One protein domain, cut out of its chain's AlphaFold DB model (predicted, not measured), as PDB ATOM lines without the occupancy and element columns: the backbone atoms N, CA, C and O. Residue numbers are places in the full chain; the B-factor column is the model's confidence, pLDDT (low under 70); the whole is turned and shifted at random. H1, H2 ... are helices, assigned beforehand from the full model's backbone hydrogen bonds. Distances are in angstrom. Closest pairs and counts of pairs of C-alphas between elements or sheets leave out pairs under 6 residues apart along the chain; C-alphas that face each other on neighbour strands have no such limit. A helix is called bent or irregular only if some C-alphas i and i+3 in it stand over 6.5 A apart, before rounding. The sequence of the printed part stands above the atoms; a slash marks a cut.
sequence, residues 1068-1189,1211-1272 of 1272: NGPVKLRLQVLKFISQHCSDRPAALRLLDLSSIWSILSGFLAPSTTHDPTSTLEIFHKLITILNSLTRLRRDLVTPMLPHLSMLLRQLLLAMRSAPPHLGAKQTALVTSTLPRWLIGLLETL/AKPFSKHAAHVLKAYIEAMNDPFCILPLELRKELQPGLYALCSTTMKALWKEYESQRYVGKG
ATOM      1  N   ASN A1068     346.239 205.283 234.965       96.31
ATOM      2  CA  ASN A1068     346.166 204.162 235.908       96.31
ATOM      3  C   ASN A1068     344.814 204.037 236.639       96.31
ATOM      4  O   ASN A1068     344.633 203.135 237.458       96.31
ATOM      5  N   GLY A1069     343.841 204.903 236.347       96.00
ATOM      6  CA  GLY A1069     342.500 204.844 236.932       96.00
ATOM      7  C   GLY A1069     341.605 203.716 236.386       96.00
ATOM      8  O   GLY A1069     342.065 202.776 235.725       96.00
ATOM      9  N   PRO A1070     340.285 203.787 236.632       96.25
ATOM     10  CA  PRO A1070     339.324 202.797 236.152       96.25
ATOM     11  C   PRO A1070     339.346 202.643 234.629       96.25
ATOM     12  O   PRO A1070     339.569 203.609 233.899       96.25
ATOM     13  N   VAL A1071     339.043 201.436 234.140       96.31
ATOM     14  CA  VAL A1071     338.986 201.127 232.696       96.31
ATOM     15  C   VAL A1071     338.080 202.114 231.944       96.31
ATOM     16  O   VAL A1071     338.448 202.583 230.872       96.31
ATOM     17  N   LYS A1072     336.939 202.509 232.535       96.06
ATOM     18  CA  LYS A1072     336.009 203.495 231.950       96.06
ATOM     19  C   LYS A1072     336.656 204.869 231.718       96.06
ATOM     20  O   LYS A1072     336.537 205.404 230.621       96.06
ATOM     21  N   LEU A1073     337.369 205.412 232.712       97.62
ATOM     22  CA  LEU A1073     338.070 206.701 232.600       97.62
ATOM     23  C   LEU A1073     339.128 206.645 231.492       97.62
ATOM     24  O   LEU A1073     339.163 207.495 230.606       97.62
ATOM     25  N   ARG A1074     339.935 205.583 231.508       97.81
ATOM     26  CA  ARG A1074     340.982 205.317 230.517       97.81
ATOM     27  C   ARG A1074     340.448 205.209 229.089       97.81
ATOM     28  O   ARG A1074     341.020 205.799 228.174       97.81
ATOM     29  N   LEU A1075     339.333 204.504 228.897       97.50
ATOM     30  CA  LEU A1075     338.660 204.413 227.602       97.50
ATOM     31  C   LEU A1075     338.129 205.769 227.127       97.50
ATOM     32  O   LEU A1075     338.273 206.068 225.946       97.50
ATOM     33  N   GLN A1076     337.590 206.614 228.013       97.75
ATOM     34  CA  GLN A1076     337.158 207.966 227.633       97.75
ATOM     35  C   GLN A1076     338.339 208.863 227.235       97.75
ATOM     36  O   GLN A1076     338.250 209.559 226.225       97.75
ATOM     37  N   VAL A1077     339.477 208.793 227.941       98.44
ATOM     38  CA  VAL A1077     340.707 209.527 227.569       98.44
ATOM     39  C   VAL A1077     341.191 209.102 226.181       98.44
ATOM     40  O   VAL A1077     341.477 209.941 225.328       98.44
ATOM     41  N   LEU A1078     341.223 207.797 225.904       98.31
ATOM     42  CA  LEU A1078     341.619 207.290 224.590       98.31
ATOM     43  C   LEU A1078     340.572 207.562 223.497       98.31
ATOM     44  O   LEU A1078     340.959 207.818 222.357       98.31
ATOM     45  N   LYS A1079     339.268 207.570 223.814       97.44
ATOM     46  CA  LYS A1079     338.192 207.987 222.894       97.44
ATOM     47  C   LYS A1079     338.374 209.455 222.498       97.44
ATOM     48  O   LYS A1079     338.424 209.735 221.305       97.44
ATOM     49  N   PHE A1080     338.573 210.346 223.472       98.19
ATOM     50  CA  PHE A1080     338.847 211.774 223.279       98.19
ATOM     51  C   PHE A1080     340.049 212.009 222.347       98.19
ATOM     52  O   PHE A1080     339.924 212.693 221.330       98.19
ATOM     53  N   ILE A1081     341.201 211.388 222.639       98.31
ATOM     54  CA  ILE A1081     342.410 211.551 221.813       98.31
ATOM     55  C   ILE A1081     342.182 210.962 220.413       98.31
ATOM     56  O   ILE A1081     342.532 211.601 219.421       98.31
ATOM     57  N   SER A1082     341.570 209.775 220.315       97.50
ATOM     58  CA  SER A1082     341.295 209.113 219.035       97.50
ATOM     59  C   SER A1082     340.416 209.970 218.135       97.50
ATOM     60  O   SER A1082     340.799 210.199 216.991       97.50
ATOM     61  N   GLN A1083     339.291 210.460 218.658       95.88
ATOM     62  CA  GLN A1083     338.311 211.260 217.925       95.88
ATOM     63  C   GLN A1083     338.926 212.572 217.422       95.88
ATOM     64  O   GLN A1083     338.783 212.931 216.256       95.88
ATOM     65  N   HIS A1084     339.707 213.260 218.261       95.50
ATOM     66  CA  HIS A1084     340.393 214.480 217.840       95.50
ATOM     67  C   HIS A1084     341.462 214.214 216.762       95.50
ATOM     68  O   HIS A1084     341.601 214.996 215.820       95.50
ATOM     69  N   CYS A1085     342.196 213.098 216.860       96.31
ATOM     70  CA  CYS A1085     343.196 212.717 215.858       96.31
ATOM     71  C   CYS A1085     342.584 212.290 214.514       96.31
ATOM     72  O   CYS A1085     343.213 212.534 213.485       96.31
ATOM     73  N   SER A1086     341.419 211.628 214.507       94.81
ATOM     74  CA  SER A1086     340.761 211.151 213.281       94.81
ATOM     75  C   SER A1086     339.909 212.220 212.602       94.81
ATOM     76  O   SER A1086     340.032 212.416 211.395       94.81
ATOM     77  N   ASP A1087     339.076 212.919 213.370       93.75
ATOM     78  CA  ASP A1087     337.972 213.717 212.825       93.75
ATOM     79  C   ASP A1087     338.401 215.172 212.607       93.75
ATOM     80  O   ASP A1087     337.944 215.848 211.685       93.75
ATOM     81  N   ARG A1088     339.312 215.665 213.459       93.50
ATOM     82  CA  ARG A1088     339.767 217.063 213.494       93.50
ATOM     83  C   ARG A1088     341.303 217.192 213.423       93.50
ATOM     84  O   ARG A1088     341.869 218.041 214.114       93.50
ATOM     85  N   PRO A1089     342.013 216.443 212.547       94.06
ATOM     86  CA  PRO A1089     343.479 216.399 212.524       94.06
ATOM     87  C   PRO A1089     344.128 217.776 212.344       94.06
ATOM     88  O   PRO A1089     345.203 218.019 212.889       94.06
ATOM     89  N   ALA A1090     343.490 218.697 211.613       91.62
ATOM     90  CA  ALA A1090     343.985 220.057 211.386       91.62
ATOM     91  C   ALA A1090     344.047 220.924 212.662       91.62
ATOM     92  O   ALA A1090     344.816 221.883 212.705       91.62
ATOM     93  N   ALA A1091     343.281 220.593 213.708       92.31
ATOM     94  CA  ALA A1091     343.297 221.337 214.965       92.31
ATOM     95  C   ALA A1091     344.572 221.075 215.792       92.31
ATOM     96  O   ALA A1091     345.014 221.980 216.498       92.31
ATOM     97  N   LEU A1092     345.201 219.901 215.661       95.88
ATOM     98  CA  LEU A1092     346.415 219.539 216.401       95.88
ATOM     99  C   LEU A1092     347.586 220.508 216.146       95.88
ATOM    100  O   LEU A1092     347.862 220.904 215.007       95.88
ATOM    101  N   ARG A1093     348.333 220.822 217.206       96.75
ATOM    102  CA  ARG A1093     349.593 221.579 217.190       96.75
ATOM    103  C   ARG A1093     350.757 220.669 217.583       96.75
ATOM    104  O   ARG A1093     350.574 219.670 218.267       96.75
ATOM    105  N   LEU A1094     351.990 221.054 217.240       96.31
ATOM    106  CA  LEU A1094     353.191 220.297 217.631       96.31
ATOM    107  C   LEU A1094     353.331 220.129 219.161       96.31
ATOM    108  O   LEU A1094     353.811 219.098 219.620       96.31
ATOM    109  N   LEU A1095     352.866 221.116 219.934       96.12
ATOM    110  CA  LEU A1095     352.846 221.099 221.404       96.12
ATOM    111  C   LEU A1095     351.905 220.030 221.990       96.12
ATOM    112  O   LEU A1095     352.150 219.534 223.083       96.12
ATOM    113  N   ASP A1096     350.851 219.653 221.264       97.62
ATOM    114  CA  ASP A1096     349.892 218.639 221.715       97.62
ATOM    115  C   ASP A1096     350.491 217.227 221.607       97.62
ATOM    116  O   ASP A1096     350.184 216.339 222.407       97.62
ATOM    117  N   LEU A1097     351.394 217.016 220.639       97.00
ATOM    118  CA  LEU A1097     351.994 215.710 220.365       97.00
ATOM    119  C   LEU A1097     352.845 215.200 221.528       97.00
ATOM    120  O   LEU A1097     352.788 214.008 221.807       97.00
ATOM    121  N   SER A1098     353.604 216.049 222.230       96.94
ATOM    122  CA  SER A1098     354.382 215.613 223.405       96.94
ATOM    123  C   SER A1098     353.492 215.013 224.492       96.94
ATOM    124  O   SER A1098     353.818 213.959 225.040       96.94
ATOM    125  N   SER A1099     352.341 215.633 224.750       98.06
ATOM    126  CA  SER A1099     351.390 215.173 225.761       98.06
ATOM    127  C   SER A1099     350.658 213.913 225.293       98.06
ATOM    128  O   SER A1099     350.552 212.960 226.058       98.06
ATOM    129  N   ILE A1100     350.268 213.827 224.011       98.19
ATOM    130  CA  ILE A1100     349.726 212.585 223.426       98.19
ATOM    131  C   ILE A1100     350.742 211.438 223.532       98.19
ATOM    132  O   ILE A1100     350.389 210.358 224.002       98.19
ATOM    133  N   TRP A1101     352.008 211.646 223.153       97.62
ATOM    134  CA  TRP A1101     353.043 210.613 223.261       97.62
ATOM    135  C   TRP A1101     353.292 210.184 224.711       97.62
ATOM    136  O   TRP A1101     353.470 208.994 224.957       97.62
ATOM    137  N   SER A1102     353.270 211.123 225.662       97.94
ATOM    138  CA  SER A1102     353.389 210.831 227.094       97.94
ATOM    139  C   SER A1102     352.238 209.944 227.586       97.94
ATOM    140  O   SER A1102     352.490 208.891 228.169       97.94
ATOM    141  N   ILE A1103     350.991 210.291 227.244       98.31
ATOM    142  CA  ILE A1103     349.795 209.509 227.592       98.31
ATOM    143  C   ILE A1103     349.869 208.104 226.978       98.31
ATOM    144  O   ILE A1103     349.760 207.115 227.699       98.31
ATOM    145  N   LEU A1104     350.116 207.990 225.664       98.00
ATOM    146  CA  LEU A1104     350.232 206.691 224.984       98.00
ATOM    147  C   LEU A1104     351.372 205.834 225.564       98.00
ATOM    148  O   LEU A1104     351.221 204.620 225.675       98.00
ATOM    149  N   SER A1105     352.488 206.454 225.964       97.56
ATOM    150  CA  SER A1105     353.609 205.767 226.615       97.56
ATOM    151  C   SER A1105     353.227 205.280 228.009       97.56
ATOM    152  O   SER A1105     353.612 204.177 228.377       97.56
ATOM    153  N   GLY A1106     352.455 206.056 228.775       97.69
ATOM    154  CA  GLY A1106     351.904 205.624 230.061       97.69
ATOM    155  C   GLY A1106     350.958 204.429 229.913       97.69
ATOM    156  O   GLY A1106     351.085 203.443 230.629       97.69
ATOM    157  N   PHE A1107     350.086 204.449 228.900       97.44
ATOM    158  CA  PHE A1107     349.212 203.318 228.555       97.44
ATOM    159  C   PHE A1107     349.952 202.051 228.100       97.44
ATOM    160  O   PHE A1107     349.367 200.967 228.117       97.44
ATOM    161  N   LEU A1108     351.208 202.176 227.670       97.00
ATOM    162  CA  LEU A1108     352.078 201.071 227.264       97.00
ATOM    163  C   LEU A1108     353.208 200.803 228.277       97.00
ATOM    164  O   LEU A1108     354.082 199.976 228.010       97.00
ATOM    165  N   ALA A1109     353.213 201.492 229.420       96.62
ATOM    166  CA  ALA A1109     354.236 201.331 230.439       96.62
ATOM    167  C   ALA A1109     354.046 200.006 231.203       96.62
ATOM    168  O   ALA A1109     352.906 199.607 231.459       96.62
ATOM    169  N   PRO A1110     355.145 199.341 231.608       96.19
ATOM    170  CA  PRO A1110     355.108 198.258 232.587       96.19
ATOM    171  C   PRO A1110     354.336 198.654 233.848       96.19
ATOM    172  O   PRO A1110     354.557 199.737 234.392       96.19
ATOM    173  N   SER A1111     353.470 197.771 234.335       95.88
ATOM    174  CA  SER A1111     352.732 197.964 235.585       95.88
ATOM    175  C   SER A1111     352.904 196.755 236.493       95.88
ATOM    176  O   SER A1111     352.942 195.629 236.025       95.88
ATOM    177  N   THR A1112     352.951 196.970 237.807       94.69
ATOM    178  CA  THR A1112     352.859 195.893 238.810       94.69
ATOM    179  C   THR A1112     351.411 195.528 239.156       94.69
ATOM    180  O   THR A1112     351.166 194.539 239.843       94.69
ATOM    181  N   THR A1113     350.447 196.328 238.692       94.50
ATOM    182  CA  THR A1113     349.007 196.130 238.897       94.50
ATOM    183  C   THR A1113     348.309 195.970 237.552       94.50
ATOM    184  O   THR A1113     348.571 196.731 236.619       94.50
ATOM    185  N   HIS A1114     347.415 194.992 237.442       93.81
ATOM    186  CA  HIS A1114     346.718 194.688 236.194       93.81
ATOM    187  C   HIS A1114     345.211 194.627 236.413       93.81
ATOM    188  O   HIS A1114     344.736 194.328 237.510       93.81
ATOM    189  N   ASP A1115     344.465 194.939 235.360       93.62
ATOM    190  CA  ASP A1115     343.008 194.864 235.362       93.62
ATOM    191  C   ASP A1115     342.550 193.396 235.342       93.62
ATOM    192  O   ASP A1115     343.188 192.580 234.680       93.62
ATOM    193  N   PRO A1116     341.435 193.027 236.004       90.31
ATOM    194  CA  PRO A1116     341.000 191.628 236.108       90.31
ATOM    195  C   PRO A1116     340.676 190.977 234.753       90.31
ATOM    196  O   PRO A1116     340.639 189.753 234.652       90.31
ATOM    197  N   THR A1117     340.441 191.781 233.714       88.19
ATOM    198  CA  THR A1117     340.204 191.337 232.340       88.19
ATOM    199  C   THR A1117     340.972 192.214 231.352       88.19
ATOM    200  O   THR A1117     341.085 193.430 231.520       88.19
ATOM    201  N   SER A1118     341.477 191.599 230.280       86.94
ATOM    202  CA  SER A1118     342.111 192.344 229.190       86.94
ATOM    203  C   SER A1118     341.100 193.204 228.436       86.94
ATOM    204  O   SER A1118     340.078 192.700 227.971       86.94
ATOM    205  N   THR A1119     341.409 194.486 228.235       90.75
ATOM    206  CA  THR A1119     340.518 195.413 227.515       90.75
ATOM    207  C   THR A1119     341.005 195.644 226.083       90.75
ATOM    208  O   THR A1119     341.784 196.559 225.818       90.75
ATOM    209  N   LEU A1120     340.517 194.835 225.136       90.62
ATOM    210  CA  LEU A1120     340.885 194.920 223.712       90.62
ATOM    211  C   LEU A1120     340.589 196.302 223.087       90.62
ATOM    212  O   LEU A1120     341.318 196.755 222.206       90.62
ATOM    213  N   GLU A1121     339.561 197.010 223.568       93.69
ATOM    214  CA  GLU A1121     339.244 198.354 223.076       93.69
ATOM    215  C   GLU A1121     340.387 199.357 223.329       93.69
ATOM    216  O   GLU A1121     340.666 200.171 222.450       93.69
ATOM    217  N   ILE A1122     341.111 199.256 224.456       95.75
ATOM    218  CA  ILE A1122     342.273 200.117 224.741       95.75
ATOM    219  C   ILE A1122     343.313 199.966 223.626       95.75
ATOM    220  O   ILE A1122     343.696 200.963 223.015       95.75
ATOM    221  N   PHE A1123     343.694 198.729 223.282       93.38
ATOM    222  CA  PHE A1123     344.608 198.455 222.171       93.38
ATOM    223  C   PHE A1123     344.120 199.079 220.858       93.38
ATOM    224  O   PHE A1123     344.867 199.807 220.203       93.38
ATOM    225  N   HIS A1124     342.853 198.869 220.487       92.88
ATOM    226  CA  HIS A1124     342.316 199.428 219.247       92.88
ATOM    227  C   HIS A1124     342.315 200.961 219.219       92.88
ATOM    228  O   HIS A1124     342.638 201.529 218.173       92.88
ATOM    229  N   LYS A1125     342.025 201.655 220.331       95.69
ATOM    230  CA  LYS A1125     342.143 203.125 220.382       95.69
ATOM    231  C   LYS A1125     343.602 203.579 220.269       95.69
ATOM    232  O   LYS A1125     343.865 204.484 219.484       95.69
ATOM    233  N   LEU A1126     344.549 202.930 220.958       96.44
ATOM    234  CA  LEU A1126     345.988 203.233 220.840       96.44
ATOM    235  C   LEU A1126     346.456 203.133 219.375       96.44
ATOM    236  O   LEU A1126     347.038 204.078 218.842       96.44
ATOM    237  N   ILE A1127     346.130 202.030 218.690       93.94
ATOM    238  CA  ILE A1127     346.449 201.830 217.265       93.94
ATOM    239  C   ILE A1127     345.753 202.870 216.374       93.94
ATOM    240  O   ILE A1127     346.369 203.394 215.446       93.94
ATOM    241  N   THR A1128     344.490 203.204 216.657       93.12
ATOM    242  CA  THR A1128     343.737 204.215 215.894       93.12
ATOM    243  C   THR A1128     344.386 205.594 216.015       93.12
ATOM    244  O   THR A1128     344.574 206.256 214.999       93.12
ATOM    245  N   ILE A1129     344.825 206.000 217.212       96.88
ATOM    246  CA  ILE A1129     345.548 207.263 217.432       96.88
ATOM    247  C   ILE A1129     346.866 207.277 216.642       96.88
ATOM    248  O   ILE A1129     347.115 208.217 215.886       96.88
ATOM    249  N   LEU A1130     347.687 206.222 216.752       95.50
ATOM    250  CA  LEU A1130     348.962 206.113 216.027       95.50
ATOM    251  C   LEU A1130     348.772 206.193 214.501       95.50
ATOM    252  O   LEU A1130     349.500 206.919 213.817       95.50
ATOM    253  N   ASN A1131     347.776 205.483 213.966       91.25
ATOM    254  CA  ASN A1131     347.456 205.484 212.539       91.25
ATOM    255  C   ASN A1131     346.923 206.844 212.069       91.25
ATOM    256  O   ASN A1131     347.369 207.345 211.037       91.25
ATOM    257  N   SER A1132     346.020 207.473 212.825       92.75
ATOM    258  CA  SER A1132     345.486 208.799 212.497       92.75
ATOM    259  C   SER A1132     346.585 209.863 212.494       92.75
ATOM    260  O   SER A1132     346.697 210.612 211.529       92.75
ATOM    261  N   LEU A1133     347.472 209.883 213.495       93.19
ATOM    262  CA  LEU A1133     348.594 210.829 213.543       93.19
ATOM    263  C   LEU A1133     349.580 210.628 212.384       93.19
ATOM    264  O   LEU A1133     349.908 211.580 211.677       93.19
ATOM    265  N   THR A1134     350.041 209.394 212.159       91.06
ATOM    266  CA  THR A1134     351.029 209.091 211.102       91.06
ATOM    267  C   THR A1134     350.493 209.337 209.693       91.06
ATOM    268  O   THR A1134     351.265 209.726 208.813       91.06
ATOM    269  N   ARG A1135     349.186 209.138 209.476       86.81
ATOM    270  CA  ARG A1135     348.524 209.313 208.179       86.81
ATOM    271  C   ARG A1135     348.042 210.743 207.928       86.81
ATOM    272  O   ARG A1135     348.231 211.241 206.824       86.81
ATOM    273  N   LEU A1136     347.396 211.375 208.909       89.75
ATOM    274  CA  LEU A1136     346.690 212.651 208.735       89.75
ATOM    275  C   LEU A1136     347.537 213.865 209.142       89.75
ATOM    276  O   LEU A1136     347.312 214.941 208.601       89.75
ATOM    277  N   ARG A1137     348.521 213.709 210.048       92.81
ATOM    278  CA  ARG A1137     349.426 214.780 210.525       92.81
ATOM    279  C   ARG A1137     350.904 214.382 210.496       92.81
ATOM    280  O   ARG A1137     351.660 214.567 211.454       92.81
ATOM    281  N   ARG A1138     351.340 213.853 209.346       89.12
ATOM    282  CA  ARG A1138     352.746 213.494 209.065       89.12
ATOM    283  C   ARG A1138     353.723 214.648 209.335       89.12
ATOM    284  O   ARG A1138     354.857 214.398 209.748       89.12
ATOM    285  N   ASP A1139     353.289 215.888 209.120       94.06
ATOM    286  CA  ASP A1139     354.028 217.118 209.410       94.06
ATOM    287  C   ASP A1139     354.429 217.228 210.892       94.06
ATOM    288  O   ASP A1139     355.596 217.478 211.186       94.06
ATOM    289  N   LEU A1140     353.507 216.943 211.819       95.00
ATOM    290  CA  LEU A1140     353.762 216.987 213.267       95.00
ATOM    291  C   LEU A1140     354.516 215.755 213.779       95.00
ATOM    292  O   LEU A1140     355.275 215.840 214.744       95.00
ATOM    293  N   VAL A1141     354.328 214.603 213.133       93.56
ATOM    294  CA  VAL A1141     355.004 213.352 213.512       93.56
ATOM    295  C   VAL A1141     356.483 213.353 213.104       93.56
ATOM    296  O   VAL A1141     357.311 212.798 213.824       93.56
ATOM    297  N   THR A1142     356.845 213.997 211.989       93.00
ATOM    298  CA  THR A1142     358.221 214.023 211.452       93.00
ATOM    299  C   THR A1142     359.293 214.573 212.419       93.00
ATOM    300  O   THR A1142     360.339 213.932 212.533       93.00
ATOM    301  N   PRO A1143     359.097 215.686 213.156       96.25
ATOM    302  CA  PRO A1143     360.047 216.110 214.194       96.25
ATOM    303  C   PRO A1143     360.047 215.205 215.441       96.25
ATOM    304  O   PRO A1143     360.999 215.236 216.216       96.25
ATOM    305  N   MET A1144     359.016 214.374 215.635       96.25
ATOM    306  CA  MET A1144     358.808 213.560 216.842       96.25
ATOM    307  C   MET A1144     359.034 212.051 216.626       96.25
ATOM    308  O   MET A1144     358.665 211.241 217.478       96.25
ATOM    309  N   LEU A1145     359.686 211.650 215.531       93.50
ATOM    310  CA  LEU A1145     359.950 210.242 215.195       93.50
ATOM    311  C   LEU A1145     360.686 209.411 216.276       93.50
ATOM    312  O   LEU A1145     360.392 208.215 216.353       93.50
ATOM    313  N   PRO A1146     361.563 209.968 217.145       96.62
ATOM    314  CA  PRO A1146     362.081 209.234 218.304       96.62
ATOM    315  C   PRO A1146     360.974 208.731 219.244       96.62
ATOM    316  O   PRO A1146     361.013 207.581 219.679       96.62
ATOM    317  N   HIS A1147     359.953 209.558 219.503       96.25
ATOM    318  CA  HIS A1147     358.825 209.224 220.379       96.25
ATOM    319  C   HIS A1147     357.938 208.148 219.747       96.25
ATOM    320  O   HIS A1147     357.616 207.157 220.398       96.25
ATOM    321  N   LEU A1148     357.632 208.279 218.449       94.38
ATOM    322  CA  LEU A1148     356.926 207.236 217.696       94.38
ATOM    323  C   LEU A1148     357.690 205.901 217.733       94.38
ATOM    324  O   LEU A1148     357.081 204.851 217.911       94.38
ATOM    325  N   SER A1149     359.020 205.928 217.597       94.88
ATOM    326  CA  SER A1149     359.845 204.717 217.676       94.88
ATOM    327  C   SER A1149     359.826 204.080 219.071       94.88
ATOM    328  O   SER A1149     359.751 202.856 219.181       94.88
ATOM    329  N   MET A1150     359.816 204.888 220.139       96.56
ATOM    330  CA  MET A1150     359.675 204.383 221.510       96.56
ATOM    331  C   MET A1150     358.310 203.720 221.737       96.56
ATOM    332  O   MET A1150     358.259 202.611 222.266       96.56
ATOM    333  N   LEU A1151     357.226 204.342 221.267       96.31
ATOM    334  CA  LEU A1151     355.872 203.787 221.363       96.31
ATOM    335  C   LEU A1151     355.732 202.484 220.574       96.31
ATOM    336  O   LEU A1151     355.189 201.514 221.091       96.31
ATOM    337  N   LEU A1152     356.274 202.419 219.353       94.06
ATOM    338  CA  LEU A1152     356.299 201.183 218.566       94.06
ATOM    339  C   LEU A1152     357.137 200.085 219.243       94.06
ATOM    340  O   LEU A1152     356.761 198.916 219.180       94.06
ATOM    341  N   ARG A1153     358.224 200.441 219.942       95.44
ATOM    342  CA  ARG A1153     358.990 199.516 220.793       95.44
ATOM    343  C   ARG A1153     358.165 199.003 221.979       95.44
ATOM    344  O   ARG A1153     358.130 197.795 222.191       95.44
ATOM    345  N   GLN A1154     357.505 199.881 222.736       95.81
ATOM    346  CA  GLN A1154     356.678 199.484 223.884       95.81
ATOM    347  C   GLN A1154     355.487 198.624 223.446       95.81
ATOM    348  O   GLN A1154     355.248 197.569 224.022       95.81
ATOM    349  N   LEU A1155     354.798 199.023 222.373       94.25
ATOM    350  CA  LEU A1155     353.707 198.270 221.760       94.25
ATOM    351  C   LEU A1155     354.159 196.863 221.348       94.25
ATOM    352  O   LEU A1155     353.449 195.896 221.599       94.25
ATOM    353  N   LEU A1156     355.352 196.730 220.760       92.94
ATOM    354  CA  LEU A1156     355.906 195.428 220.389       92.94
ATOM    355  C   LEU A1156     356.190 194.555 221.619       92.94
ATOM    356  O   LEU A1156     355.807 193.387 221.638       92.94
ATOM    357  N   LEU A1157     356.793 195.124 222.667       93.75
ATOM    358  CA  LEU A1157     357.061 194.417 223.925       93.75
ATOM    359  C   LEU A1157     355.780 194.055 224.702       93.75
ATOM    360  O   LEU A1157     355.776 193.053 225.417       93.75
ATOM    361  N   ALA A1158     354.697 194.819 224.535       93.19
ATOM    362  CA  ALA A1158     353.385 194.534 225.113       93.19
ATOM    363  C   ALA A1158     352.670 193.344 224.448       93.19
ATOM    364  O   ALA A1158     351.808 192.731 225.068       93.19
ATOM    365  N   MET A1159     353.032 192.979 223.213       90.19
ATOM    366  CA  MET A1159     352.437 191.838 222.503       90.19
ATOM    367  C   MET A1159     353.105 190.484 222.824       90.19
ATOM    368  O   MET A1159     352.959 189.527 222.065       90.19
ATOM    369  N   ARG A1160     353.855 190.386 223.926       91.50
ATOM    370  CA  ARG A1160     354.482 189.142 224.409       91.50
ATOM    371  C   ARG A1160     353.530 188.386 225.346       91.50
ATOM    372  O   ARG A1160     352.815 189.012 226.123       91.50
ATOM    373  N   SER A1161     353.551 187.052 225.323       89.75
ATOM    374  CA  SER A1161     352.896 186.205 226.335       89.75
ATOM    375  C   SER A1161     353.911 185.521 227.245       89.75
ATOM    376  O   SER A1161     354.990 185.127 226.807       89.75
ATOM    377  N   ALA A1162     353.527 185.294 228.501       88.94
ATOM    378  CA  ALA A1162     354.181 184.298 229.342       88.94
ATOM    379  C   ALA A1162     353.874 182.877 228.807       88.94
ATOM    380  O   ALA A1162     352.708 182.588 228.516       88.94
ATOM    381  N   PRO A1163     354.865 181.971 228.688       88.06
ATOM    382  CA  PRO A1163     354.626 180.548 228.472       88.06
ATOM    383  C   PRO A1163     353.684 179.953 229.535       88.06
ATOM    384  O   PRO A1163     353.834 180.270 230.719       88.06
ATOM    385  N   PRO A1164     352.795 179.007 229.173       85.56
ATOM    386  CA  PRO A1164     351.849 178.391 230.113       85.56
ATOM    387  C   PRO A1164     352.518 177.533 231.203       85.56
ATOM    388  O   PRO A1164     351.863 177.133 232.159       85.56
ATOM    389  N   HIS A1165     353.814 177.239 231.067       88.12
ATOM    390  CA  HIS A1165     354.588 176.406 231.994       88.12
ATOM    391  C   HIS A1165     355.472 177.208 232.967       88.12
ATOM    392  O   HIS A1165     356.258 176.609 233.699       88.12
ATOM    393  N   LEU A1166     355.386 178.545 232.981       90.50
ATOM    394  CA  LEU A1166     356.132 179.353 233.949       90.50
ATOM    395  C   LEU A1166     355.573 179.203 235.368       90.50
ATOM    396  O   LEU A1166     354.363 179.235 235.596       90.50
ATOM    397  N   GLY A1167     356.473 179.095 236.348       91.69
ATOM    398  CA  GLY A1167     356.092 179.118 237.760       91.69
ATOM    399  C   GLY A1167     355.596 180.505 238.174       91.69
ATOM    400  O   GLY A1167     356.076 181.513 237.663       91.69
ATOM    401  N   ALA A1168     354.690 180.582 239.156       88.06
ATOM    402  CA  ALA A1168     353.991 181.821 239.529       88.06
ATOM    403  C   ALA A1168     354.898 183.059 239.731       88.06
ATOM    404  O   ALA A1168     354.510 184.162 239.360       88.06
ATOM    405  N   LYS A1169     356.124 182.891 240.255       91.38
ATOM    406  CA  LYS A1169     357.114 183.982 240.384       91.38
ATOM    407  C   LYS A1169     357.651 184.485 239.035       91.38
ATOM    408  O   LYS A1169     357.840 185.684 238.872       91.38
ATOM    409  N   GLN A1170     357.895 183.587 238.080       92.56
ATOM    410  CA  GLN A1170     358.334 183.931 236.723       92.56
ATOM    411  C   GLN A1170     357.182 184.558 235.934       92.56
ATOM    412  O   GLN A1170     357.377 185.572 235.274       92.56
ATOM    413  N   THR A1171     355.966 184.021 236.072       89.88
ATOM    414  CA  THR A1171     354.757 184.618 235.493       89.88
ATOM    415  C   THR A1171     354.525 186.024 236.043       89.88
ATOM    416  O   THR A1171     354.310 186.939 235.262       89.88
ATOM    417  N   ALA A1172     354.650 186.239 237.358       90.81
ATOM    418  CA  ALA A1172     354.559 187.573 237.957       90.81
ATOM    419  C   ALA A1172     355.652 188.529 237.445       90.81
ATOM    420  O   ALA A1172     355.352 189.684 237.149       90.81
ATOM    421  N   LEU A1173     356.892 188.048 237.279       93.25
ATOM    422  CA  LEU A1173     357.989 188.833 236.704       93.25
ATOM    423  C   LEU A1173     357.660 189.288 235.273       93.25
ATOM    424  O   LEU A1173     357.738 190.480 234.991       93.25
ATOM    425  N   VAL A1174     357.232 188.373 234.397       91.75
ATOM    426  CA  VAL A1174     356.840 188.691 233.011       91.75
ATOM    427  C   VAL A1174     355.646 189.634 232.984       91.75
ATOM    428  O   VAL A1174     355.713 190.674 232.330       91.75
ATOM    429  N   THR A1175     354.589 189.312 233.730       91.12
ATOM    430  CA  THR A1175     353.370 190.121 233.823       91.12
ATOM    431  C   THR A1175     353.690 191.544 234.276       91.12
ATOM    432  O   THR A1175     353.234 192.474 233.625       91.12
ATOM    433  N   SER A1176     354.601 191.738 235.240       94.31
ATOM    434  CA  SER A1176     355.030 193.081 235.673       94.31
ATOM    435  C   SER A1176     355.730 193.929 234.595       94.31
ATOM    436  O   SER A1176     355.887 195.138 234.762       94.31
ATOM    437  N   THR A1177     356.149 193.320 233.475       94.81
ATOM    438  CA  THR A1177     356.692 194.034 232.302       94.81
ATOM    439  C   THR A1177     355.634 194.405 231.258       94.81
ATOM    440  O   THR A1177     355.953 195.102 230.294       94.81
ATOM    441  N   LEU A1178     354.392 193.939 231.423       94.44
ATOM    442  CA  LEU A1178     353.277 194.191 230.510       94.44
ATOM    443  C   LEU A1178     352.468 195.427 230.946       94.44
ATOM    444  O   LEU A1178     352.499 195.814 232.119       94.44
ATOM    445  N   PRO A1179     351.701 196.043 230.028       95.81
ATOM    446  CA  PRO A1179     350.766 197.101 230.387       95.81
ATOM    447  C   PRO A1179     349.648 196.623 231.318       95.81
ATOM    448  O   PRO A1179     349.161 195.494 231.225       95.81
ATOM    449  N   ARG A1180     349.155 197.536 232.159       95.19
ATOM    450  CA  ARG A1180     348.062 197.296 233.120       95.19
ATOM    451  C   ARG A1180     346.807 196.647 232.516       95.19
ATOM    452  O   ARG A1180     346.177 195.818 233.162       95.19
ATOM    453  N   TRP A1181     346.446 197.018 231.288       93.06
ATOM    454  CA  TRP A1181     345.219 196.567 230.615       93.06
ATOM    455  C   TRP A1181     345.325 195.187 229.946       93.06
ATOM    456  O   TRP A1181     344.365 194.770 229.292       93.06
ATOM    457  N   LEU A1182     346.467 194.497 230.068       87.62
ATOM    458  CA  LEU A1182     346.757 193.244 229.370       87.62
ATOM    459  C   LEU A1182     347.092 192.114 230.362       87.62
ATOM    460  O   LEU A1182     348.180 192.057 230.928       87.62
ATOM    461  N   ILE A1183     346.156 191.172 230.507       76.44
ATOM    462  CA  ILE A1183     346.341 189.841 231.105       76.44
ATOM    463  C   ILE A1183     345.914 188.775 230.078       76.44
ATOM    464  O   ILE A1183     344.727 188.620 229.792       76.44
ATOM    465  N   GLY A1184     346.873 188.026 229.521       60.59
ATOM    466  CA  GLY A1184     346.599 186.784 228.770       60.59
ATOM    467  C   GLY A1184     345.930 186.909 227.387       60.59
ATOM    468  O   GLY A1184     345.459 185.910 226.858       60.59
ATOM    469  N   LEU A1185     345.889 188.096 226.772       48.03
ATOM    470  CA  LEU A1185     345.035 188.415 225.605       48.03
ATOM    471  C   LEU A1185     345.327 187.662 224.278       48.03
ATOM    472  O   LEU A1185     344.551 187.768 223.328       48.03
ATOM    473  N   LEU A1186     346.442 186.934 224.147       50.91
ATOM    474  CA  LEU A1186     346.931 186.493 222.828       50.91
ATOM    475  C   LEU A1186     346.090 185.413 222.121       50.91
ATOM    476  O   LEU A1186     346.236 185.253 220.912       50.91
ATOM    477  N   GLU A1187     345.158 184.742 222.803       47.38
ATOM    478  CA  GLU A1187     344.172 183.879 222.129       47.38
ATOM    479  C   GLU A1187     343.103 184.694 221.369       47.38
ATOM    480  O   GLU A1187     342.636 184.271 220.309       47.38
ATOM    481  N   THR A1188     342.757 185.895 221.850       43.53
ATOM    482  CA  THR A1188     341.672 186.741 221.306       43.53
ATOM    483  C   THR A1188     342.127 187.663 220.162       43.53
ATOM    484  O   THR A1188     341.323 188.050 219.308       43.53
ATOM    485  N   LEU A1189     343.426 187.978 220.094       45.34
ATOM    486  CA  LEU A1189     344.033 188.803 219.033       45.34
ATOM    487  C   LEU A1189     344.084 188.119 217.651       45.34
ATOM    488  O   LEU A1189     344.391 188.774 216.660       45.34
ATOM    489  N   ALA A1211     359.228 206.564 205.546       79.38
ATOM    490  CA  ALA A1211     360.290 205.558 205.549       79.38
ATOM    491  C   ALA A1211     361.713 206.146 205.619       79.38
ATOM    492  O   ALA A1211     362.564 205.632 206.345       79.38
ATOM    493  N   LYS A1212     361.978 207.233 204.878       80.69
ATOM    494  CA  LYS A1212     363.298 207.881 204.833       80.69
ATOM    495  C   LYS A1212     363.666 208.556 206.166       80.69
ATOM    496  O   LYS A1212     364.720 208.201 206.692       80.69
ATOM    497  N   PRO A1213     362.859 209.470 206.746       85.12
ATOM    498  CA  PRO A1213     363.201 210.067 208.037       85.12
ATOM    499  C   PRO A1213     363.111 209.065 209.206       85.12
ATOM    500  O   PRO A1213     363.938 209.132 210.110       85.12
ATOM    501  N   PHE A1214     362.198 208.082 209.175       86.62
ATOM    502  CA  PHE A1214     362.074 207.089 210.255       86.62
ATOM    503  C   PHE A1214     363.214 206.055 210.291       86.62
ATOM    504  O   PHE A1214     363.480 205.485 211.347       86.62
ATOM    505  N   SER A1215     363.934 205.834 209.181       85.81
ATOM    506  CA  SER A1215     365.044 204.862 209.107       85.81
ATOM    507  C   SER A1215     366.126 205.049 210.184       85.81
ATOM    508  O   SER A1215     366.691 204.062 210.646       85.81
ATOM    509  N   LYS A1216     366.350 206.287 210.650       89.50
ATOM    510  CA  LYS A1216     367.284 206.610 211.745       89.50
ATOM    511  C   LYS A1216     366.842 206.091 213.118       89.50
ATOM    512  O   LYS A1216     367.673 205.921 214.000       89.50
ATOM    513  N   HIS A1217     365.545 205.852 213.307       92.12
ATOM    514  CA  HIS A1217     364.958 205.429 214.584       92.12
ATOM    515  C   HIS A1217     364.434 203.989 214.549       92.12
ATOM    516  O   HIS A1217     364.233 203.389 215.605       92.12
ATOM    517  N   ALA A1218     364.251 203.416 213.356       86.62
ATOM    518  CA  ALA A1218     363.783 202.048 213.133       86.62
ATOM    519  C   ALA A1218     364.618 200.975 213.863       86.62
ATOM    520  O   ALA A1218     364.073 199.950 214.275       86.62
ATOM    521  N   ALA A1219     365.908 201.236 214.107       88.56
ATOM    522  CA  ALA A1219     366.787 200.363 214.885       88.56
ATOM    523  C   ALA A1219     366.251 200.050 216.299       88.56
ATOM    524  O   ALA A1219     366.422 198.928 216.770       88.56
ATOM    525  N   HIS A1220     365.554 200.982 216.966       90.94
ATOM    526  CA  HIS A1220     364.982 200.727 218.297       90.94
ATOM    527  C   HIS A1220     363.805 199.739 218.253       90.94
ATOM    528  O   HIS A1220     363.676 198.911 219.153       90.94
ATOM    529  N   VAL A1221     362.983 199.783 217.198       91.88
ATOM    530  CA  VAL A1221     361.869 198.840 216.987       91.88
ATOM    531  C   VAL A1221     362.402 197.453 216.620       91.88
ATOM    532  O   VAL A1221     361.937 196.450 217.154       91.88
ATOM    533  N   LEU A1222     363.432 197.386 215.768       91.56
ATOM    534  CA  LEU A1222     364.107 196.127 215.435       91.56
ATOM    535  C   LEU A1222     364.798 195.511 216.663       91.56
ATOM    536  O   LEU A1222     364.660 194.311 216.897       91.56
ATOM    537  N   LYS A1223     365.466 196.323 217.496       92.62
ATOM    538  CA  LYS A1223     366.029 195.872 218.779       92.62
ATOM    539  C   LYS A1223     364.938 195.336 219.704       92.62
ATOM    540  O   LYS A1223     365.127 194.268 220.266       92.62
ATOM    541  N   ALA A1224     363.794 196.015 219.808       93.38
ATOM    542  CA  ALA A1224     362.658 195.547 220.604       93.38
ATOM    543  C   ALA A1224     362.109 194.196 220.119       93.38
ATOM    544  O   ALA A1224     361.770 193.348 220.937       93.38
ATOM    545  N   TYR A1225     362.061 193.966 218.801       93.81
ATOM    546  CA  TYR A1225     361.678 192.667 218.239       93.81
ATOM    547  C   TYR A1225     362.683 191.565 218.591       93.81
ATOM    548  O   TYR A1225     362.283 190.474 218.985       93.81
ATOM    549  N   ILE A1226     363.983 191.856 218.515       92.81
ATOM    550  CA  ILE A1226     365.041 190.915 218.909       92.81
ATOM    551  C   ILE A1226     364.994 190.640 220.424       92.81
ATOM    552  O   ILE A1226     365.080 189.487 220.831       92.81
ATOM    553  N   GLU A1227     364.786 191.668 221.254       93.69
ATOM    554  CA  GLU A1227     364.552 191.545 222.704       93.69
ATOM    555  C   GLU A1227     363.330 190.653 222.992       93.69
ATOM    556  O   GLU A1227     363.422 189.734 223.798       93.69
ATOM    557  N   ALA A1228     362.212 190.859 222.289       92.88
ATOM    558  CA  ALA A1228     360.993 190.061 222.440       92.88
ATOM    559  C   ALA A1228     361.145 188.597 221.995       92.88
ATOM    560  O   ALA A1228     360.492 187.724 222.559       92.88
ATOM    561  N   MET A1229     361.981 188.336 220.985       92.19
ATOM    562  CA  MET A1229     362.254 186.995 220.455       92.19
ATOM    563  C   MET A1229     363.257 186.192 221.289       92.19
ATOM    564  O   MET A1229     363.233 184.965 221.225       92.19
ATOM    565  N   ASN A1230     364.139 186.872 222.029       92.62
ATOM    566  CA  ASN A1230     365.232 186.258 222.791       92.62
ATOM    567  C   ASN A1230     364.992 186.234 224.312       92.62
ATOM    568  O   ASN A1230     365.828 185.702 225.040       92.62
ATOM    569  N   ASP A1231     363.899 186.819 224.810       94.12
ATOM    570  CA  ASP A1231     363.530 186.762 226.229       94.12
ATOM    571  C   ASP A1231     363.095 185.327 226.600       94.12
ATOM    572  O   ASP A1231     362.065 184.862 226.107       94.12
ATOM    573  N   PRO A1232     363.835 184.610 227.473       91.50
ATOM    574  CA  PRO A1232     363.560 183.209 227.797       91.50
ATOM    575  C   PRO A1232     362.260 183.002 228.591       91.50
ATOM    576  O   PRO A1232     361.816 181.864 228.744       91.50
ATOM    577  N   PHE A1233     361.653 184.075 229.107       93.00
ATOM    578  CA  PHE A1233     360.385 184.036 229.831       93.00
ATOM    579  C   PHE A1233     359.200 184.535 228.993       93.00
ATOM    580  O   PHE A1233     358.075 184.548 229.486       93.00
ATOM    581  N   CYS A1234     359.410 184.913 227.729       93.00
ATOM    582  CA  CYS A1234     358.347 185.364 226.835       93.00
ATOM    583  C   CYS A1234     358.238 184.489 225.581       93.00
ATOM    584  O   CYS A1234     359.210 183.927 225.086       93.00
ATOM    585  N   ILE A1235     357.036 184.429 225.014       91.00
ATOM    586  CA  ILE A1235     356.775 183.900 223.676       91.00
ATOM    587  C   ILE A1235     356.091 184.996 222.860       91.00
ATOM    588  O   ILE A1235     355.175 185.671 223.327       91.00
ATOM    589  N   LEU A1236     356.525 185.152 221.609       90.44
ATOM    590  CA  LEU A1236     355.818 185.927 220.595       90.44
ATOM    591  C   LEU A1236     355.108 184.937 219.646       90.44
ATOM    592  O   LEU A1236     355.796 184.225 218.898       90.44
ATOM    593  N   PRO A1237     353.763 184.826 219.671       90.12
ATOM    594  CA  PRO A1237     353.039 183.826 218.888       90.12
ATOM    595  C   PRO A1237     353.366 183.866 217.393       90.12
ATOM    596  O   PRO A1237     353.660 184.920 216.827       90.12
ATOM    597  N   LEU A1238     353.352 182.699 216.744       86.31
ATOM    598  CA  LEU A1238     353.743 182.558 215.338       86.31
ATOM    599  C   LEU A1238     352.846 183.390 214.407       86.31
ATOM    600  O   LEU A1238     353.322 183.954 213.425       86.31
ATOM    601  N   GLU A1239     351.571 183.497 214.746       84.44
ATOM    602  CA  GLU A1239     350.529 184.192 213.995       84.44
ATOM    603  C   GLU A1239     350.807 185.694 214.000       84.44
ATOM    604  O   GLU A1239     350.920 186.311 212.945       84.44
ATOM    605  N   LEU A1240     351.095 186.251 215.177       84.81
ATOM    606  CA  LEU A1240     351.532 187.635 215.304       84.81
ATOM    607  C   LEU A1240     352.878 187.889 214.602       84.81
ATOM    608  O   LEU A1240     353.058 188.933 213.978       84.81
ATOM    609  N   ARG A1241     353.821 186.937 214.643       89.56
ATOM    610  CA  ARG A1241     355.085 187.051 213.890       89.56
ATOM    611  C   ARG A1241     354.856 187.132 212.379       89.56
ATOM    612  O   ARG A1241     355.542 187.917 211.729       89.56
ATOM    613  N   LYS A1242     353.888 186.384 211.833       83.31
ATOM    614  CA  LYS A1242     353.478 186.473 210.417       83.31
ATOM    615  C   LYS A1242     352.860 187.840 210.096       83.31
ATOM    616  O   LYS A1242     353.243 188.440 209.099       83.31
ATOM    617  N   GLU A1243     351.981 188.366 210.950       80.69
ATOM    618  CA  GLU A1243     351.358 189.688 210.743       80.69
ATOM    619  C   GLU A1243     352.367 190.852 210.865       80.69
ATOM    620  O   GLU A1243     352.292 191.830 210.120       80.69
ATOM    621  N   LEU A1244     353.372 190.744 211.743       84.44
ATOM    622  CA  LEU A1244     354.446 191.744 211.872       84.44
ATOM    623  C   LEU A1244     355.502 191.660 210.753       84.44
ATOM    624  O   LEU A1244     356.198 192.646 210.485       84.44
ATOM    625  N   GLN A1245     355.632 190.509 210.085       84.56
ATOM    626  CA  GLN A1245     356.681 190.226 209.099       84.56
ATOM    627  C   GLN A1245     356.794 191.276 207.968       84.56
ATOM    628  O   GLN A1245     357.920 191.710 207.697       84.56
ATOM    629  N   PRO A1246     355.707 191.761 207.325       79.56
ATOM    630  CA  PRO A1246     355.808 192.771 206.266       79.56
ATOM    631  C   PRO A1246     356.353 194.111 206.777       79.56
ATOM    632  O   PRO A1246     357.192 194.734 206.120       79.56
ATOM    633  N   GLY A1247     355.921 194.534 207.971       78.69
ATOM    634  CA  GLY A1247     356.394 195.759 208.620       78.69
ATOM    635  C   GLY A1247     357.871 195.670 208.997       78.69
ATOM    636  O   GLY A1247     358.647 196.574 208.684       78.69
ATOM    637  N   LEU A1248     358.292 194.546 209.582       83.94
ATOM    638  CA  LEU A1248     359.691 194.292 209.932       83.94
ATOM    639  C   LEU A1248     360.598 194.272 208.691       83.94
ATOM    640  O   LEU A1248     361.652 194.907 208.707       83.94
ATOM    641  N   TYR A1249     360.184 193.650 207.580       80.69
ATOM    642  CA  TYR A1249     360.950 193.717 206.326       80.69
ATOM    643  C   TYR A1249     361.049 195.136 205.759       80.69
ATOM    644  O   TYR A1249     362.107 195.510 205.241       80.69
ATOM    645  N   ALA A1250     359.985 195.938 205.854       78.69
ATOM    646  CA  ALA A1250     360.025 197.338 205.445       78.69
ATOM    647  C   ALA A1250     361.035 198.134 206.291       78.69
ATOM    648  O   ALA A1250     361.869 198.842 205.723       78.69
ATOM    649  N   LEU A1251     361.030 197.956 207.619       81.88
ATOM    650  CA  LEU A1251     361.998 198.574 208.533       81.88
ATOM    651  C   LEU A1251     363.439 198.124 208.253       81.88
ATOM    652  O   LEU A1251     364.328 198.966 208.137       81.88
ATOM    653  N   CYS A1252     363.695 196.827 208.075       82.38
ATOM    654  CA  CYS A1252     365.029 196.326 207.722       82.38
ATOM    655  C   CYS A1252     365.524 196.914 206.389       82.38
ATOM    656  O   CYS A1252     366.660 197.372 206.296       82.38
ATOM    657  N   SER A1253     364.661 196.972 205.368       79.19
ATOM    658  CA  SER A1253     364.997 197.523 204.046       79.19
ATOM    659  C   SER A1253     365.312 199.027 204.073       79.19
ATOM    660  O   SER A1253     366.087 199.503 203.241       79.19
ATOM    661  N   THR A1254     364.745 199.792 205.011       77.69
ATOM    662  CA  THR A1254     365.045 201.227 205.167       77.69
ATOM    663  C   THR A1254     366.273 201.459 206.043       77.69
ATOM    664  O   THR A1254     367.139 202.246 205.665       77.69
ATOM    665  N   THR A1255     366.392 200.732 207.157       80.94
ATOM    666  CA  THR A1255     367.517 200.835 208.102       80.94
ATOM    667  C   THR A1255     368.829 200.419 207.442       80.94
ATOM    668  O   THR A1255     369.792 201.175 207.492       80.94
ATOM    669  N   MET A1256     368.864 199.282 206.735       76.50
ATOM    670  CA  MET A1256     370.082 198.813 206.055       76.50
ATOM    671  C   MET A1256     370.545 199.786 204.964       76.50
ATOM    672  O   MET A1256     371.740 200.017 204.828       76.50
ATOM    673  N   LYS A1257     369.624 200.426 204.228       74.25
ATOM    674  CA  LYS A1257     369.976 201.466 203.243       74.25
ATOM    675  C   LYS A1257     370.523 202.740 203.892       74.25
ATOM    676  O   LYS A1257     371.382 203.391 203.304       74.25
ATOM    677  N   ALA A1258     370.019 203.112 205.070       74.75
ATOM    678  CA  ALA A1258     370.515 204.262 205.818       74.75
ATOM    679  C   ALA A1258     371.906 203.984 206.408       74.75
ATOM    680  O   ALA A1258     372.824 204.756 206.149       74.75
ATOM    681  N   LEU A1259     372.074 202.848 207.095       71.69
ATOM    682  CA  LEU A1259     373.356 202.395 207.641       71.69
ATOM    683  C   LEU A1259     374.412 202.210 206.550       71.69
ATOM    684  O   LEU A1259     375.537 202.649 206.733       71.69
ATOM    685  N   TRP A1260     374.055 201.636 205.396       73.88
ATOM    686  CA  TRP A1260     374.977 201.499 204.264       73.88
ATOM    687  C   TRP A1260     375.456 202.859 203.747       73.88
ATOM    688  O   TRP A1260     376.648 203.061 203.546       73.88
ATOM    689  N   LYS A1261     374.541 203.823 203.589       72.81
ATOM    690  CA  LYS A1261     374.892 205.181 203.154       72.81
ATOM    691  C   LYS A1261     375.732 205.931 204.195       72.81
ATOM    692  O   LYS A1261     376.585 206.738 203.833       72.81
ATOM    693  N   GLU A1262     375.478 205.701 205.478       71.25
ATOM    694  CA  GLU A1262     376.253 206.295 206.567       71.25
ATOM    695  C   GLU A1262     377.647 205.661 206.676       71.25
ATOM    696  O   GLU A1262     378.622 206.396 206.764       71.25
ATOM    697  N   TYR A1263     377.760 204.339 206.520       71.12
ATOM    698  CA  TYR A1263     379.024 203.614 206.376       71.12
ATOM    699  C   TYR A1263     379.840 204.109 205.173       71.12
ATOM    700  O   TYR A1263     381.006 204.460 205.331       71.12
ATOM    701  N   GLU A1264     379.231 204.240 203.986       72.38
ATOM    702  CA  GLU A1264     379.883 204.860 202.824       72.38
ATOM    703  C   GLU A1264     380.373 206.277 203.155       72.38
ATOM    704  O   GLU A1264     381.531 206.607 202.900       72.38
ATOM    705  N   SER A1265     379.529 207.103 203.781       71.00
ATOM    706  CA  SER A1265     379.896 208.466 204.173       71.00
ATOM    707  C   SER A1265     381.041 208.508 205.187       71.00
ATOM    708  O   SER A1265     381.898 209.379 205.067       71.00
ATOM    709  N   GLN A1266     381.075 207.605 206.171       69.38
ATOM    710  CA  GLN A1266     382.125 207.533 207.194       69.38
ATOM    711  C   GLN A1266     383.436 206.976 206.618       69.38
ATOM    712  O   GLN A1266     384.514 207.489 206.936       69.38
ATOM    713  N   ARG A1267     383.352 206.019 205.684       69.50
ATOM    714  CA  ARG A1267     384.486 205.483 204.914       69.50
ATOM    715  C   ARG A1267     385.207 206.581 204.129       69.50
ATOM    716  O   ARG A1267     386.433 206.606 204.131       69.50
ATOM    717  N   TYR A1268     384.476 207.532 203.536       68.94
ATOM    718  CA  TYR A1268     385.075 208.693 202.855       68.94
ATOM    719  C   TYR A1268     385.781 209.693 203.791       68.94
ATOM    720  O   TYR A1268     386.606 210.467 203.312       68.94
ATOM    721  N   VAL A1269     385.514 209.673 205.104       64.75
ATOM    722  CA  VAL A1269     386.215 210.507 206.111       64.75
ATOM    723  C   VAL A1269     387.223 209.713 206.957       64.75
ATOM    724  O   VAL A1269     387.703 210.214 207.973       64.75
ATOM    725  N   GLY A1270     387.547 208.475 206.561       55.88
ATOM    726  CA  GLY A1270     388.518 207.623 207.260       55.88
ATOM    727  C   GLY A1270     388.054 207.112 208.631       55.88
ATOM    728  O   GLY A1270     388.892 206.803 209.473       55.88
ATOM    729  N   LYS A1271     386.735 207.056 208.874       47.75
ATOM    730  CA  LYS A1271     386.120 206.623 210.146       47.75
ATOM    731  C   LYS A1271     385.028 205.549 209.982       47.75
ATOM    732  O   LYS A1271     384.247 205.361 210.908       47.75
ATOM    733  N   GLY A1272     384.920 204.938 208.798       41.91
ATOM    734  CA  GLY A1272     383.875 203.959 208.448       41.91
ATOM    735  C   GLY A1272     384.205 202.534 208.848       41.91
ATOM    736  O   GLY A1272     385.406 202.195 208.815       41.91
TER     737      GLY A1272
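This is residues 1068 to 1189 and 1211 to 1272 of the 1272 residues of a protein of Crucibulum laeve (UniProt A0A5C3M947). Four helices, H1 to H4, stand side by side in an up-and-down bundle; H8 packs along residues 1149 to 1157 of H4, and the long helix H9 passes H8 steeply; residues 1265 to 1270, of which 1265 to 1267 belong to H9, stick out. Short helices H5 and H6 follow the bundle, touching no helix. The printed part has 184 residues with nine named helices, H1 to H9 in chain order, and no named strand; the class is all helix. The whole is compact, with a radius of gyration of the C-alphas of 18.1 A and spans of 57 by 45 by 25 A.

H1, residues 1071 to 1087, is 23.5 A long and begins at C-alpha 1071 (338.986, 201.127, 232.696). H2, residues 1094 to 1107, is 20.6 A long, and H3, residues 1120 to 1136, 23.9 A. H4, residues 1138 to 1158, is 24.8 A long and irregular, with C-alphas 1143 and 1146 8.3 A apart and a kink of 84 degrees near residue 1145. H5 is residues 1168 to 1175, H6 residues 1185 to 1189 and H7 residues 1211 to 1214. H8, residues 1218 to 1230, is 18.6 A long. H9, residues 1238 to 1267, is 39.7 A long and irregular, with C-alphas 1243 and 1246 7.0 A apart and a kink of 46 degrees near residue 1246; it ends at C-alpha 1267 (384.486, 205.483, 204.914).

In the bundle of H1, H2, H3 and H4, each helix runs against the one before it. H1 and H3 touch, closest at the C-alphas of Ser 1082 and Ile 1129, 4.9 A, at a shallow tilt of 22 degrees, the same way. H2 and H4 touch, closest at the C-alphas of Leu 1094 and Leu 1140, 5.5 A, at a shallow tilt of 4 degrees. H4, the hub, touches H8 with residues 1149 to 1157 alone; the closest C-alphas, of Arg 1153 and Val 1221, are 4.8 A apart. H8 and H9 touch at a steep tilt of 49 degrees, opposite ways, closest at the C-alphas of Ala 1218 and Leu 1251, 6.0 A. H7 only just touches H4 and H9, with 3 pairs of C-alphas within 8 A each. H1 and H9 are apart. Every O i to N i+4 pair is within hydrogen-bond range in H1, H3, H5, H6 and H8, against 8 of 10 in H2, 13 of 17 in H4 and 23 of 26 in H9; H7 is too short for such a pair.

The C-alphas farthest apart, of Lys 1072 and Gly 1270, are 58.2 A apart. Residues 1190 to 1210 are not printed, and C-alphas 1189 and 1211 are 27.0 A apart across this cut. The link from H2 to H3 is long, with 12 residues. The mean pLDDT of the printed part is 88.4; residues 1184 to 1189 and 1266 to 1272 are under 70.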